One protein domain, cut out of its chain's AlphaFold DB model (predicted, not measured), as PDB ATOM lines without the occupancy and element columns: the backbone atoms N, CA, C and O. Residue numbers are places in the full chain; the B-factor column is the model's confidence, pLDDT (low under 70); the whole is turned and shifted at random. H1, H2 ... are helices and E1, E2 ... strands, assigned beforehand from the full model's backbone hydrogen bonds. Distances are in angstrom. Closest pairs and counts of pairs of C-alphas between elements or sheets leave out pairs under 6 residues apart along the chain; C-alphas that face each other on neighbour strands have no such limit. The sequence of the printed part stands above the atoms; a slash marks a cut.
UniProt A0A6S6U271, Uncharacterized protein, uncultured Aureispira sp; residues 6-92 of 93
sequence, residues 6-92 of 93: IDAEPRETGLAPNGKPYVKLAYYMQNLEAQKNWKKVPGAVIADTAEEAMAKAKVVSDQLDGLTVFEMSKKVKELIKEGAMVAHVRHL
ATOM      1  N   ILE A   6      21.403   9.181  47.390       92.56
ATOM      2  CA  ILE A   6      22.295   9.897  48.283       92.56
ATOM      3  C   ILE A   6      22.610  11.272  47.718       92.56
ATOM      4  O   ILE A   6      22.679  11.446  46.508       92.56
ATOM      5  N   ASP A   7      22.837  12.198  48.630       91.81
ATOM      6  CA  ASP A   7      23.539  13.447  48.407       91.81
ATOM      7  C   ASP A   7      24.963  13.260  48.927       91.81
ATOM      8  O   ASP A   7      25.121  12.763  50.046       91.81
ATOM      9  N   ALA A   8      25.987  13.538  48.126       92.25
ATOM     10  CA  ALA A   8      27.381  13.332  48.509       92.25
ATOM     11  C   ALA A   8      28.131  14.665  48.542       92.25
ATOM     12  O   ALA A   8      28.084  15.434  47.592       92.25
ATOM     13  N   GLU A   9      28.902  14.898  49.605       92.88
ATOM     14  CA  GLU A   9      29.661  16.137  49.783       92.88
ATOM     15  C   GLU A   9      31.059  15.888  50.370       92.88
ATOM     16  O   GLU A   9      31.237  15.029  51.247       92.88
ATOM     17  N   PRO A  10      32.077  16.665  49.955       93.06
ATOM     18  CA  PRO A  10      33.361  16.711  50.646       93.06
ATOM     19  C   PRO A  10      33.207  17.453  51.981       93.06
ATOM     20  O   PRO A  10      32.839  18.624  52.002       93.06
ATOM     21  N   ARG A  11      33.498  16.792  53.113       88.31
ATOM     22  CA  ARG A  11      33.259  17.384  54.449       88.31
ATOM     23  C   ARG A  11      34.444  17.404  55.401       88.31
ATOM     24  O   ARG A  11      34.595  18.380  56.127       88.31
ATOM     25  N   GLU A  12      35.260  16.354  55.455       88.19
ATOM     26  CA  GLU A  12      36.429  16.333  56.348       88.19
ATOM     27  C   GLU A  12      37.700  16.472  55.514       88.19
ATOM     28  O   GLU A  12      37.961  15.631  54.660       88.19
ATOM     29  N   THR A  13      38.524  17.476  55.796       90.69
ATOM     30  CA  THR A  13      39.879  17.592  55.243       90.69
ATOM     31  C   THR A  13      40.918  17.257  56.316       90.69
ATOM     32  O   THR A  13      40.633  17.297  57.515       90.69
ATOM     33  N   GLY A  14      42.121  16.859  55.910       89.44
ATOM     34  CA  GLY A  14      43.217  16.583  56.837       89.44
ATOM     35  C   GLY A  14      44.524  16.267  56.123       89.44
ATOM     36  O   GLY A  14      44.607  16.357  54.902       89.44
ATOM     37  N   LEU A  15      45.543  15.882  56.891       91.00
ATOM     38  CA  LEU A  15      46.839  15.438  56.379       91.00
ATOM     39  C   LEU A  15      47.025  13.948  56.660       91.00
ATOM     40  O   LEU A  15      46.809  13.477  57.779       91.00
ATOM     41  N   ALA A  16      47.385  13.196  55.627       87.81
ATOM     42  CA  ALA A  16      47.715  11.786  55.732       87.81
ATOM     43  C   ALA A  16      49.105  11.627  56.382       87.81
ATOM     44  O   ALA A  16      49.879  12.585  56.409       87.81
ATOM     45  N   PRO A  17      49.460  10.435  56.903       84.12
ATOM     46  CA  PRO A  17      50.748  10.232  57.576       84.12
ATOM     47  C   PRO A  17      51.971  10.502  56.686       84.12
ATOM     48  O   PRO A  17      53.018  10.886  57.192       84.12
ATOM     49  N   ASN A  18      51.820  10.374  55.365       83.69
ATOM     50  CA  ASN A  18      52.837  10.719  54.367       83.69
ATOM     51  C   ASN A  18      52.925  12.232  54.055       83.69
ATOM     52  O   ASN A  18      53.590  12.626  53.101       83.69
ATOM     53  N   GLY A  19      52.212  13.078  54.804       86.25
ATOM     54  CA  GLY A  19      52.180  14.531  54.624       86.25
ATOM     55  C   GLY A  19      51.253  15.024  53.509       86.25
ATOM     56  O   GLY A  19      51.116  16.233  53.341       86.25
ATOM     57  N   LYS A  20      50.587  14.130  52.764       89.19
ATOM     58  CA  LYS A  20      49.685  14.531  51.677       89.19
ATOM     59  C   LYS A  20      48.302  14.933  52.199       89.19
ATOM     60  O   LYS A  20      47.742  14.225  53.042       89.19
ATOM     61  N   PRO A  21      47.705  16.026  51.702       93.44
ATOM     62  CA  PRO A  21      46.341  16.392  52.047       93.44
ATOM     63  C   PRO A  21      45.334  15.358  51.547       93.44
ATOM     64  O   PRO A  21      45.410  14.862  50.421       93.44
ATOM     65  N   TYR A  22      44.364  15.052  52.405       92.19
ATOM     66  CA  TYR A  22      43.242  14.185  52.087       92.19
ATOM     67  C   TYR A  22      41.910  14.880  52.348       92.19
ATOM     68  O   TYR A  22      41.786  15.732  53.230       92.19
ATOM     69  N   VAL A  23      40.888  14.439  51.622       94.44
ATOM     70  CA  VAL A  23      39.500  14.854  51.803       94.44
ATOM     71  C   VAL A  23      38.614  13.618  51.869       94.44
ATOM     72  O   VAL A  23      38.646  12.762  50.987       94.44
ATOM     73  N   LYS A  24      37.820  13.501  52.930       92.62
ATOM     74  CA  LYS A  24      36.789  12.474  53.053       92.62
ATOM     75  C   LYS A  24      35.442  13.031  52.649       92.62
ATOM     76  O   LYS A  24      35.068  14.162  52.973       92.62
ATOM     77  N   LEU A  25      34.705  12.146  52.009       93.12
ATOM     78  CA  LEU A  25      33.364  12.388  51.535       93.12
ATOM     79  C   LEU A  25      32.367  11.880  52.573       93.12
ATOM     80  O   LEU A  25      32.607  10.892  53.277       93.12
ATOM     81  N   ALA A  26      31.240  12.560  52.664       93.25
ATOM     82  CA  ALA A  26      30.100  12.125  53.438       93.25
ATOM     83  C   ALA A  26      28.872  12.081  52.533       93.25
ATOM     84  O   ALA A  26      28.817  12.789  51.536       93.25
ATOM     85  N   TYR A  27      27.905  11.236  52.877       92.62
ATOM     86  CA  TYR A  27      26.657  11.125  52.150       92.62
ATOM     87  C   TYR A  27      25.433  11.200  53.062       92.62
ATOM     88  O   TYR A  27      25.453  10.746  54.216       92.62
ATOM     89  N   TYR A  28      24.345  11.732  52.522       91.88
ATOM     90  CA  TYR A  28      23.047  11.835  53.169       91.88
ATOM     91  C   TYR A  28      21.976  11.164  52.311       91.88
ATOM     92  O   TYR A  28      21.863  11.456  51.129       91.88
ATOM     93  N   MET A  29      21.188  10.240  52.868       90.38
ATOM     94  CA  MET A  29      20.092   9.626  52.113       90.38
ATOM     95  C   MET A  29      18.920  10.600  52.000       90.38
ATOM     96  O   MET A  29      18.297  10.967  52.998       90.38
ATOM     97  N   GLN A  30      18.595  10.984  50.772       84.94
ATOM     98  CA  GLN A  30      17.436  11.807  50.481       84.94
ATOM     99  C   GLN A  30      16.150  11.039  50.823       84.94
ATOM    100  O   GLN A  30      16.012   9.838  50.555       84.94
ATOM    101  N   ASN A  31      15.189  11.748  51.420       80.94
ATOM    102  CA  ASN A  31      13.871  11.221  51.789       80.94
ATOM    103  C   ASN A  31      13.899  10.049  52.787       80.94
ATOM    104  O   ASN A  31      12.974   9.237  52.811       80.94
ATOM    105  N   LEU A  32      14.955   9.937  53.600       81.31
ATOM    106  CA  LEU A  32      15.026   8.975  54.698       81.31
ATOM    107  C   LEU A  32      15.082   9.707  56.045       81.31
ATOM    108  O   LEU A  32      16.158  10.026  56.542       81.31
ATOM    109  N   GLU A  33      13.926   9.902  56.682       78.19
ATOM    110  CA  GLU A  33      13.818  10.579  57.990       78.19
ATOM    111  C   GLU A  33      14.598   9.873  59.114       78.19
ATOM    112  O   GLU A  33      15.018  10.492  60.093       78.19
ATOM    113  N   ALA A  34      14.841   8.566  58.967       81.94
ATOM    114  CA  ALA A  34      15.648   7.794  59.905       81.94
ATOM    115  C   ALA A  34      17.131   8.217  59.905       81.94
ATOM    116  O   ALA A  34      17.822   8.039  60.913       81.94
ATOM    117  N   GLN A  35      17.646   8.773  58.800       82.12
ATOM    118  CA  GLN A  35      19.013   9.278  58.745       82.12
ATOM    119  C   GLN A  35      19.043  10.733  59.200       82.12
ATOM    120  O   GLN A  35      18.804  11.637  58.423       82.12
ATOM    121  N   LYS A  36      19.406  10.959  60.464       81.44
ATOM    122  CA  LYS A  36      19.551  12.311  61.032       81.44
ATOM    123  C   LYS A  36      20.938  12.929  60.838       81.44
ATOM    124  O   LYS A  36      21.136  14.097  61.138       81.44
ATOM    125  N   ASN A  37      21.910  12.134  60.390       87.81
ATOM    126  CA  ASN A  37      23.311  12.533  60.308       87.81
ATOM    127  C   ASN A  37      23.930  12.095  58.984       87.81
ATOM    128  O   ASN A  37      23.601  11.032  58.450       87.81
ATOM    129  N   TRP A  38      24.890  12.878  58.504       90.06
ATOM    130  CA  TRP A  38      25.754  12.502  57.391       90.06
ATOM    131  C   TRP A  38      26.540  11.236  57.732       90.06
ATOM    132  O   TRP A  38      27.128  11.112  58.808       90.06
ATOM    133  N   LYS A  39      26.542  10.278  56.811       91.06
ATOM    134  CA  LYS A  39      27.325   9.049  56.926       91.06
ATOM    135  C   LYS A  39      28.619   9.201  56.152       91.06
ATOM    136  O   LYS A  39      28.675   9.911  55.159       91.06
ATOM    137  N   LYS A  40      29.678   8.534  56.597       91.00
ATOM    138  CA  LYS A  40      30.976   8.607  55.918       91.00
ATOM    139  C   LYS A  40      30.952   7.735  54.668       91.00
ATOM    140  O   LYS A  40      30.536   6.577  54.741       91.00
ATOM    141  N   VAL A  41      31.415   8.277  53.547       90.88
ATOM    142  CA  VAL A  41      31.727   7.478  52.361       90.88
ATOM    143  C   VAL A  41      33.013   6.698  52.658       90.88
ATOM    144  O   VAL A  41      33.950   7.264  53.229       90.88
ATOM    145  N   PRO A  42      33.085   5.399  52.328       88.69
ATOM    146  CA  PRO A  42      34.307   4.629  52.505       88.69
ATOM    147  C   PRO A  42      35.465   5.211  51.685       88.69
ATOM    148  O   PRO A  42      35.353   5.401  50.478       88.69
ATOM    149  N   GLY A  43      36.595   5.452  52.344       89.12
ATOM    150  CA  GLY A  43      37.804   5.983  51.720       89.12
ATOM    151  C   GLY A  43      37.935   7.507  51.769       89.12
ATOM    152  O   GLY A  43      37.170   8.212  52.427       89.12
ATOM    153  N   ALA A  44      38.975   8.013  51.119       92.00
ATOM    154  CA  ALA A  44      39.266   9.436  51.000       92.00
ATOM    155  C   ALA A  44      39.967   9.721  49.673       92.00
ATOM    156  O   ALA A  44      40.635   8.852  49.121       92.00
ATOM    157  N   VAL A  45      39.853  10.949  49.197       93.00
ATOM    158  CA  VAL A  45      40.629  11.458  48.071       93.00
ATOM    159  C   VAL A  45      41.921  12.056  48.603       93.00
ATOM    160  O   VAL A  45      41.901  12.736  49.626       93.00
ATOM    161  N   ILE A  46      43.037  11.793  47.928       91.38
ATOM    162  CA  ILE A  46      44.354  12.330  48.281       91.38
ATOM    163  C   ILE A  46      44.956  12.984  47.059       91.38
ATOM    164  O   ILE A  46      44.826  12.479  45.944       91.38
ATOM    165  N   ALA A  47      45.627  14.101  47.286       91.38
ATOM    166  CA  ALA A  47      46.379  14.787  46.257       91.38
ATOM    167  C   ALA A  47      47.657  15.380  46.846       91.38
ATOM    168  O   ALA A  47      47.913  15.249  48.043       91.38
ATOM    169  N   ASP A  48      48.463  16.014  46.001       88.81
ATOM    170  CA  ASP A  48      49.698  16.651  46.449       88.81
ATOM    171  C   ASP A  48      49.419  18.002  47.126       88.81
ATOM    172  O   ASP A  48      50.169  18.417  48.008       88.81
ATOM    173  N   THR A  49      48.297  18.653  46.791       92.56
ATOM    174  CA  THR A  49      47.864  19.920  47.399       92.56
ATOM    175  C   THR A  49      46.434  19.856  47.938       92.56
ATOM    176  O   THR A  49      45.619  19.032  47.521       92.56
ATOM    177  N   ALA A  50      46.118  20.719  48.911       90.06
ATOM    178  CA  ALA A  50      44.798  20.747  49.539       90.06
ATOM    179  C   ALA A  50      43.703  21.177  48.549       90.06
ATOM    180  O   ALA A  50      42.611  20.611  48.560       90.06
ATOM    181  N   GLU A  51      44.020  22.126  47.664       91.56
ATOM    182  CA  GLU A  51      43.126  22.567  46.591       91.56
ATOM    183  C   GLU A  51      42.834  21.432  45.611       91.56
ATOM    184  O   GLU A  51      41.676  21.176  45.289       91.56
ATOM    185  N   GLU A  52      43.862  20.692  45.192       92.19
ATOM    186  CA  GLU A  52      43.692  19.560  44.284       92.19
ATOM    187  C   GLU A  52      42.903  18.422  44.946       92.19
ATOM    188  O   GLU A  52      42.019  17.835  44.320       92.19
ATOM    189  N   ALA A  53      43.166  18.136  46.225       90.62
ATOM    190  CA  ALA A  53      42.439  17.115  46.970       90.62
ATOM    191  C   ALA A  53      40.952  17.476  47.086       90.62
ATOM    192  O   ALA A  53      40.095  16.609  46.927       90.62
ATOM    193  N   MET A  54      40.638  18.756  47.302       91.81
ATOM    194  CA  MET A  54      39.263  19.248  47.366       91.81
ATOM    195  C   MET A  54      38.585  19.276  45.992       91.81
ATOM    196  O   MET A  54      37.437  18.850  45.885       91.81
ATOM    197  N   ALA A  55      39.286  19.688  44.933       93.50
ATOM    198  CA  ALA A  55      38.770  19.653  43.567       93.50
ATOM    199  C   ALA A  55      38.461  18.216  43.116       93.50
ATOM    200  O   ALA A  55      37.362  17.937  42.638       93.50
ATOM    201  N   LYS A  56      39.386  17.275  43.346       93.38
ATOM    202  CA  LYS A  56      39.168  15.846  43.074       93.38
ATOM    203  C   LYS A  56      38.037  15.279  43.927       93.38
ATOM    204  O   LYS A  56      37.208  14.537  43.413       93.38
ATOM    205  N   ALA A  57      37.961  15.647  45.207       93.62
ATOM    206  CA  ALA A  57      36.865  15.222  46.071       93.62
ATOM    207  C   ALA A  57      35.514  15.736  45.580       93.62
ATOM    208  O   ALA A  57      34.559  14.975  45.612       93.62
ATOM    209  N   LYS A  58      35.441  16.963  45.060       93.62
ATOM    210  CA  LYS A  58      34.223  17.492  44.444       93.62
ATOM    211  C   LYS A  58      33.816  16.704  43.196       93.62
ATOM    212  O   LYS A  58      32.682  16.271  43.075       93.62
ATOM    213  N   VAL A  59      34.766  16.414  42.308       93.81
ATOM    214  CA  VAL A  59      34.497  15.571  41.128       93.81
ATOM    215  C   VAL A  59      34.004  14.179  41.534       93.81
ATOM    216  O   VAL A  59      33.128  13.613  40.882       93.81
ATOM    217  N   VAL A  60      34.554  13.612  42.609       92.88
ATOM    218  CA  VAL A  60      34.082  12.335  43.146       92.88
ATOM    219  C   VAL A  60      32.700  12.477  43.785       92.88
ATOM    220  O   VAL A  60      31.859  11.620  43.541       92.88
ATOM    221  N   SER A  61      32.431  13.521  44.574       92.94
ATOM    222  CA  SER A  61      31.112  13.727  45.184       92.94
ATOM    223  C   SER A  61      30.028  13.855  44.126       92.94
ATOM    224  O   SER A  61      29.026  13.159  44.219       92.94
ATOM    225  N   ASP A  62      30.284  14.622  43.069       93.31
ATOM    226  CA  ASP A  62      29.342  14.832  41.968       93.31
ATOM    227  C   ASP A  62      29.062  13.523  41.201       93.31
ATOM    228  O   ASP A  62      27.962  13.309  40.702       93.31
ATOM    229  N   GLN A  63      30.034  12.602  41.135       91.75
ATOM    230  CA  GLN A  63      29.827  11.261  40.568       91.75
ATOM    231  C   GLN A  63      29.015  10.327  41.472       91.75
ATOM    232  O   GLN A  63      28.463   9.339  40.984       91.75
ATOM    233  N   LEU A  64      29.023  10.568  42.785       91.38
ATOM    234  CA  LEU A  64      28.289   9.771  43.766       91.38
ATOM    235  C   LEU A  64      26.890  10.330  44.032       91.38
ATOM    236  O   LEU A  64      26.019   9.584  44.483       91.38
ATOM    237  N   ASP A  65      26.688  11.614  43.761       92.00
ATOM    238  CA  ASP A  65      25.422  12.298  43.944       92.00
ATOM    239  C   ASP A  65      24.303  11.660  43.109       92.00
ATOM    240  O   ASP A  65      24.486  11.220  41.971       92.00
ATOM    241  N   GLY A  66      23.125  11.528  43.713       89.31
ATOM    242  CA  GLY A  66      21.960  10.908  43.091       89.31
ATOM    243  C   GLY A  66      22.025   9.381  42.940       89.31
ATOM    244  O   GLY A  66      21.024   8.787  42.519       89.31
ATOM    245  N   LEU A  67      23.138   8.729  43.304       92.44
ATOM    246  CA  LEU A  67      23.251   7.268  43.332       92.44
ATOM    247  C   LEU A  67      22.571   6.668  44.561       92.44
ATOM    248  O   LEU A  67      22.349   7.320  45.578       92.44
ATOM    249  N   THR A  68      22.275   5.376  44.515       92.12
ATOM    250  CA  THR A  68      21.880   4.631  45.715       92.12
ATOM    251  C   THR A  68      23.088   4.272  46.571       92.12
ATOM    252  O   THR A  68      24.217   4.221  46.092       92.12
ATOM    253  N   VAL A  69      22.872   3.920  47.843       89.19
ATOM    254  CA  VAL A  69      23.960   3.429  48.717       89.19
ATOM    255  C   VAL A  69      24.683   2.216  48.108       89.19
ATOM    256  O   VAL A  69      25.899   2.068  48.256       89.19
ATOM    257  N   PHE A  70      23.950   1.349  47.405       90.62
ATOM    258  CA  PHE A  70      24.525   0.186  46.735       90.62
ATOM    259  C   PHE A  70      25.412   0.590  45.548       90.62
ATOM    260  O   PHE A  70      26.561   0.156  45.464       90.62
ATOM    261  N   GLU A  71      24.912   1.460  44.671       93.19
ATOM    262  CA  GLU A  71      25.662   1.966  43.517       93.19
ATOM    263  C   GLU A  71      26.870   2.798  43.943       93.19
ATOM    264  O   GLU A  71      27.964   2.575  43.433       93.19
ATOM    265  N   MET A  72      26.714   3.670  44.943       93.38
ATOM    266  CA  MET A  72      27.818   4.416  45.544       93.38
ATOM    267  C   MET A  72      28.891   3.471  46.074       93.38
ATOM    268  O   MET A  72      30.063   3.651  45.767       93.38
ATOM    269  N   SER A  73      28.515   2.407  46.788       90.50
ATOM    270  CA  SER A  73      29.491   1.434  47.296       90.50
ATOM    271  C   SER A  73      30.253   0.726  46.172       90.50
ATOM    272  O   SER A  73      31.441   0.434  46.320       90.50
ATOM    273  N   LYS A  74      29.592   0.440  45.044       93.31
ATOM    274  CA  LYS A  74      30.240  -0.131  43.857       93.31
ATOM    275  C   LYS A  74      31.179   0.886  43.201       93.31
ATOM    276  O   LYS A  74      32.342   0.566  42.977       93.31
ATOM    277  N   LYS A  75      30.706   2.113  42.982       93.25
ATOM    278  CA  LYS A  75      31.467   3.196  42.352       93.25
ATOM    279  C   LYS A  75      32.690   3.593  43.178       93.25
ATOM    280  O   LYS A  75      33.774   3.743  42.637       93.25
ATOM    281  N   VAL A  76      32.561   3.664  44.501       92.75
ATOM    282  CA  VAL A  76      33.681   3.910  45.423       92.75
ATOM    283  C   VAL A  76      34.749   2.823  45.308       92.75
ATOM    284  O   VAL A  76      35.936   3.134  45.271       92.75
ATOM    285  N   LYS A  77      34.363   1.544  45.210       92.38
ATOM    286  CA  LYS A  77      35.332   0.456  44.988       92.38
ATOM    287  C   LYS A  77      36.065   0.608  43.654       92.38
ATOM    288  O   LYS A  77      37.263   0.342  43.604       92.38
ATOM    289  N   GLU A  78      35.367   1.029  42.602       93.44
ATOM    290  CA  GLU A  78      35.972   1.328  41.297       93.44
ATOM    291  C   GLU A  78      36.962   2.494  41.408       93.44
ATOM    292  O   GLU A  78      38.121   2.328  41.048       93.44
ATOM    293  N   LEU A  79      36.571   3.606  42.035       92.44
ATOM    294  CA  LEU A  79      37.435   4.773  42.256       92.44
ATOM    295  C   LEU A  79      38.683   4.446  43.086       92.44
ATOM    296  O   LEU A  79      39.756   4.993  42.841       92.44
ATOM    297  N   ILE A  80      38.567   3.540  44.060       91.19
ATOM    298  CA  ILE A  80      39.720   3.048  44.824       91.19
ATOM    299  C   ILE A  80      40.649   2.216  43.933       91.19
ATOM    300  O   ILE A  80      41.867   2.352  44.015       91.19
ATOM    301  N   LYS A  81      40.091   1.367  43.065       90.31
ATOM    302  CA  LYS A  81      40.866   0.542  42.127       90.31
ATOM    303  C   LYS A  81      41.567   1.385  41.057       90.31
ATOM    304  O   LYS A  81      42.673   1.047  40.652       90.31
ATOM    305  N   GLU A  82      40.935   2.471  40.625       89.38
ATOM    306  CA  GLU A  82      41.480   3.454  39.681       89.38
ATOM    307  C   GLU A  82      42.503   4.405  40.328       89.38
ATOM    308  O   GLU A  82      43.189   5.143  39.628       89.38
ATOM    309  N   GLY A  83      42.624   4.396  41.660       86.56
ATOM    310  CA  GLY A  83      43.540   5.262  42.406       86.56
ATOM    311  C   GLY A  83      43.033   6.692  42.626       86.56
ATOM    312  O   GLY A  83      43.752   7.509  43.196       86.56
ATOM    313  N   ALA A  84      41.796   7.003  42.228       88.06
ATOM    314  CA  ALA A  84      41.147   8.283  42.522       88.06
ATOM    315  C   ALA A  84      40.820   8.441  44.023       88.06
ATOM    316  O   ALA A  84      40.747   9.557  44.538       88.06
ATOM    317  N   MET A  85      40.644   7.323  44.733       90.69
ATOM    318  CA  MET A  85      40.428   7.267  46.180       90.69
ATOM    319  C   MET A  85      41.356   6.249  46.848       90.69
ATOM    320  O   MET A  85      41.818   5.292  46.237       90.69
ATOM    321  N   VAL A  86      41.564   6.404  48.153       89.38
ATOM    322  CA  VAL A  86      42.240   5.423  49.005       89.38
ATOM    323  C   VAL A  86      41.282   4.884  50.061       89.38
ATOM    324  O   VAL A  86      40.571   5.645  50.713       89.38
ATOM    325  N   ALA A  87      41.269   3.568  50.277       85.12
ATOM    326  CA  ALA A  87      40.400   2.942  51.280       85.12
ATOM    327  C   ALA A  87      40.811   3.292  52.725       85.12
ATOM    328  O   ALA A  87      39.961   3.504  53.590       85.12
ATOM    329  N   HIS A  88      42.121   3.374  52.987       80.31
ATOM    330  CA  HIS A  88      42.679   3.545  54.329       80.31
ATOM    331  C   HIS A  88      43.780   4.607  54.349       80.31
ATOM    332  O   HIS A  88      44.959   4.302  54.202       80.31
ATOM    333  N   VAL A  89      43.398   5.856  54.625       73.56
ATOM    334  CA  VAL A  89      44.345   6.981  54.759       73.56
ATOM    335  C   VAL A  89      45.416   6.718  55.827       73.56
ATOM    336  O   VAL A  89      46.567   7.099  55.664       73.56
ATOM    337  N   ARG A  90      45.060   6.015  56.911       67.12
ATOM    338  CA  ARG A  90      45.979   5.689  58.019       67.12
ATOM    339  C   ARG A  90      47.109   4.725  57.641       67.12
ATOM    340  O   ARG A  90      48.050   4.599  58.412       67.12
ATOM    341  N   HIS A  91      47.007   4.020  56.514       65.00
ATOM    342  CA  HIS A  91      48.013   3.043  56.076       65.00
ATOM    343  C   HIS A  91      48.955   3.589  54.998       65.00
ATOM    344  O   HIS A  91      49.786   2.842  54.485       65.00
ATOM    345  N   LEU A  92      48.840   4.872  54.654       62.22
ATOM    346  CA  LEU A  92      49.786   5.524  53.758       62.22
ATOM    347  C   LEU A  92      51.075   5.774  54.528       62.22
ATOM    348  O   LEU A  92      51.101   6.619  55.420       62.22
TER     349      LEU A  92
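AT A GLANCE: This is residues 6 to 92 of the 93 residues of an uncharacterized protein of uncultured Aureispira sp (UniProt A0A6S6U271). A long hairpin of two strands, E1 and E2, forms a narrow slab, with the helix H1 packed over one face; a second helix, H2, turns back after H1, and the two helices make an open V that is narrow near their tight link. Between E2 and H1 a long stretch without a named element runs back beside E2 and is tied to it by two short antiparallel pairings. The printed part has 87 residues, with two named strands and then two named helices in the order E1, E2, H1, H2; the sheet, in the order E1 - E2, is antiparallel, and the class is mixed, helices and strands. The whole is compact, with a radius of gyration of the C-alphas of 12.5 A, and its outline is elongated, spanning 39 by 23 by 22 A.

IN THESE COORDINATES: E1 covers residues 6 to 15, from C-alpha 6 at (22.295, 9.897, 48.283), and is 26.4 A long from first to last C-alpha. E2 covers residues 21 to 29 and measures 27.1 A. H1 follows with residues 50 to 64, beginning at C-alpha 50 at (44.798, 20.747, 49.539), and measures 20.6 A. H2 covers residues 69 to 81, measures 18.4 A and ends at C-alpha 81 at (40.866, 0.542, 42.127).

HOW THE PARTS SIT: E1 and E2 form a hairpin and are antiparallel neighbours, with 156 degrees between their directions. N 7 and O 28, 2.8 A apart, and N 24 and O 12, 2.7 A apart, are within hydrogen-bond range. Residues 26 to 27 of E2 pair with residues 39 to 40, and residues 22 to 23 of E2 with residues 45 to 46, both antiparallel. H1 and E1 have 12 pairs of C-alphas within 8 A, the closest being those of Ala 8 and Ser 61 at 5.0 A. H1 and E2 have 11 such pairs, the closest being those of Pro 21 and Ala 50 at 5.3 A. H1 and H2 are close but not clearly touching, with their closest C-alphas, those of Leu 64 and Met 72, 5.7 A apart. They run opposite ways at a steep tilt of 44 degrees. The closest C-alphas of E1 and H2 are those of Ile 6 and Val 69, 6.7 A apart. E2 and H2 are only just apart, at 8.1 A. In H1 and H2 every O i to N i+4 pair is within hydrogen-bond range.

THE WHOLE: The two C-alphas farthest apart in the domain are those of Asn 18 and Glu 33, at 39.2 A. The printed part, residues 6 to 92, has no cut. The links from E1 to E2 and from H1 to H2 are tight, while the 20-residue link from E2 to H1 is long. The mean pLDDT of the printed part is 89.1, and residues 90 to 92 are under 70.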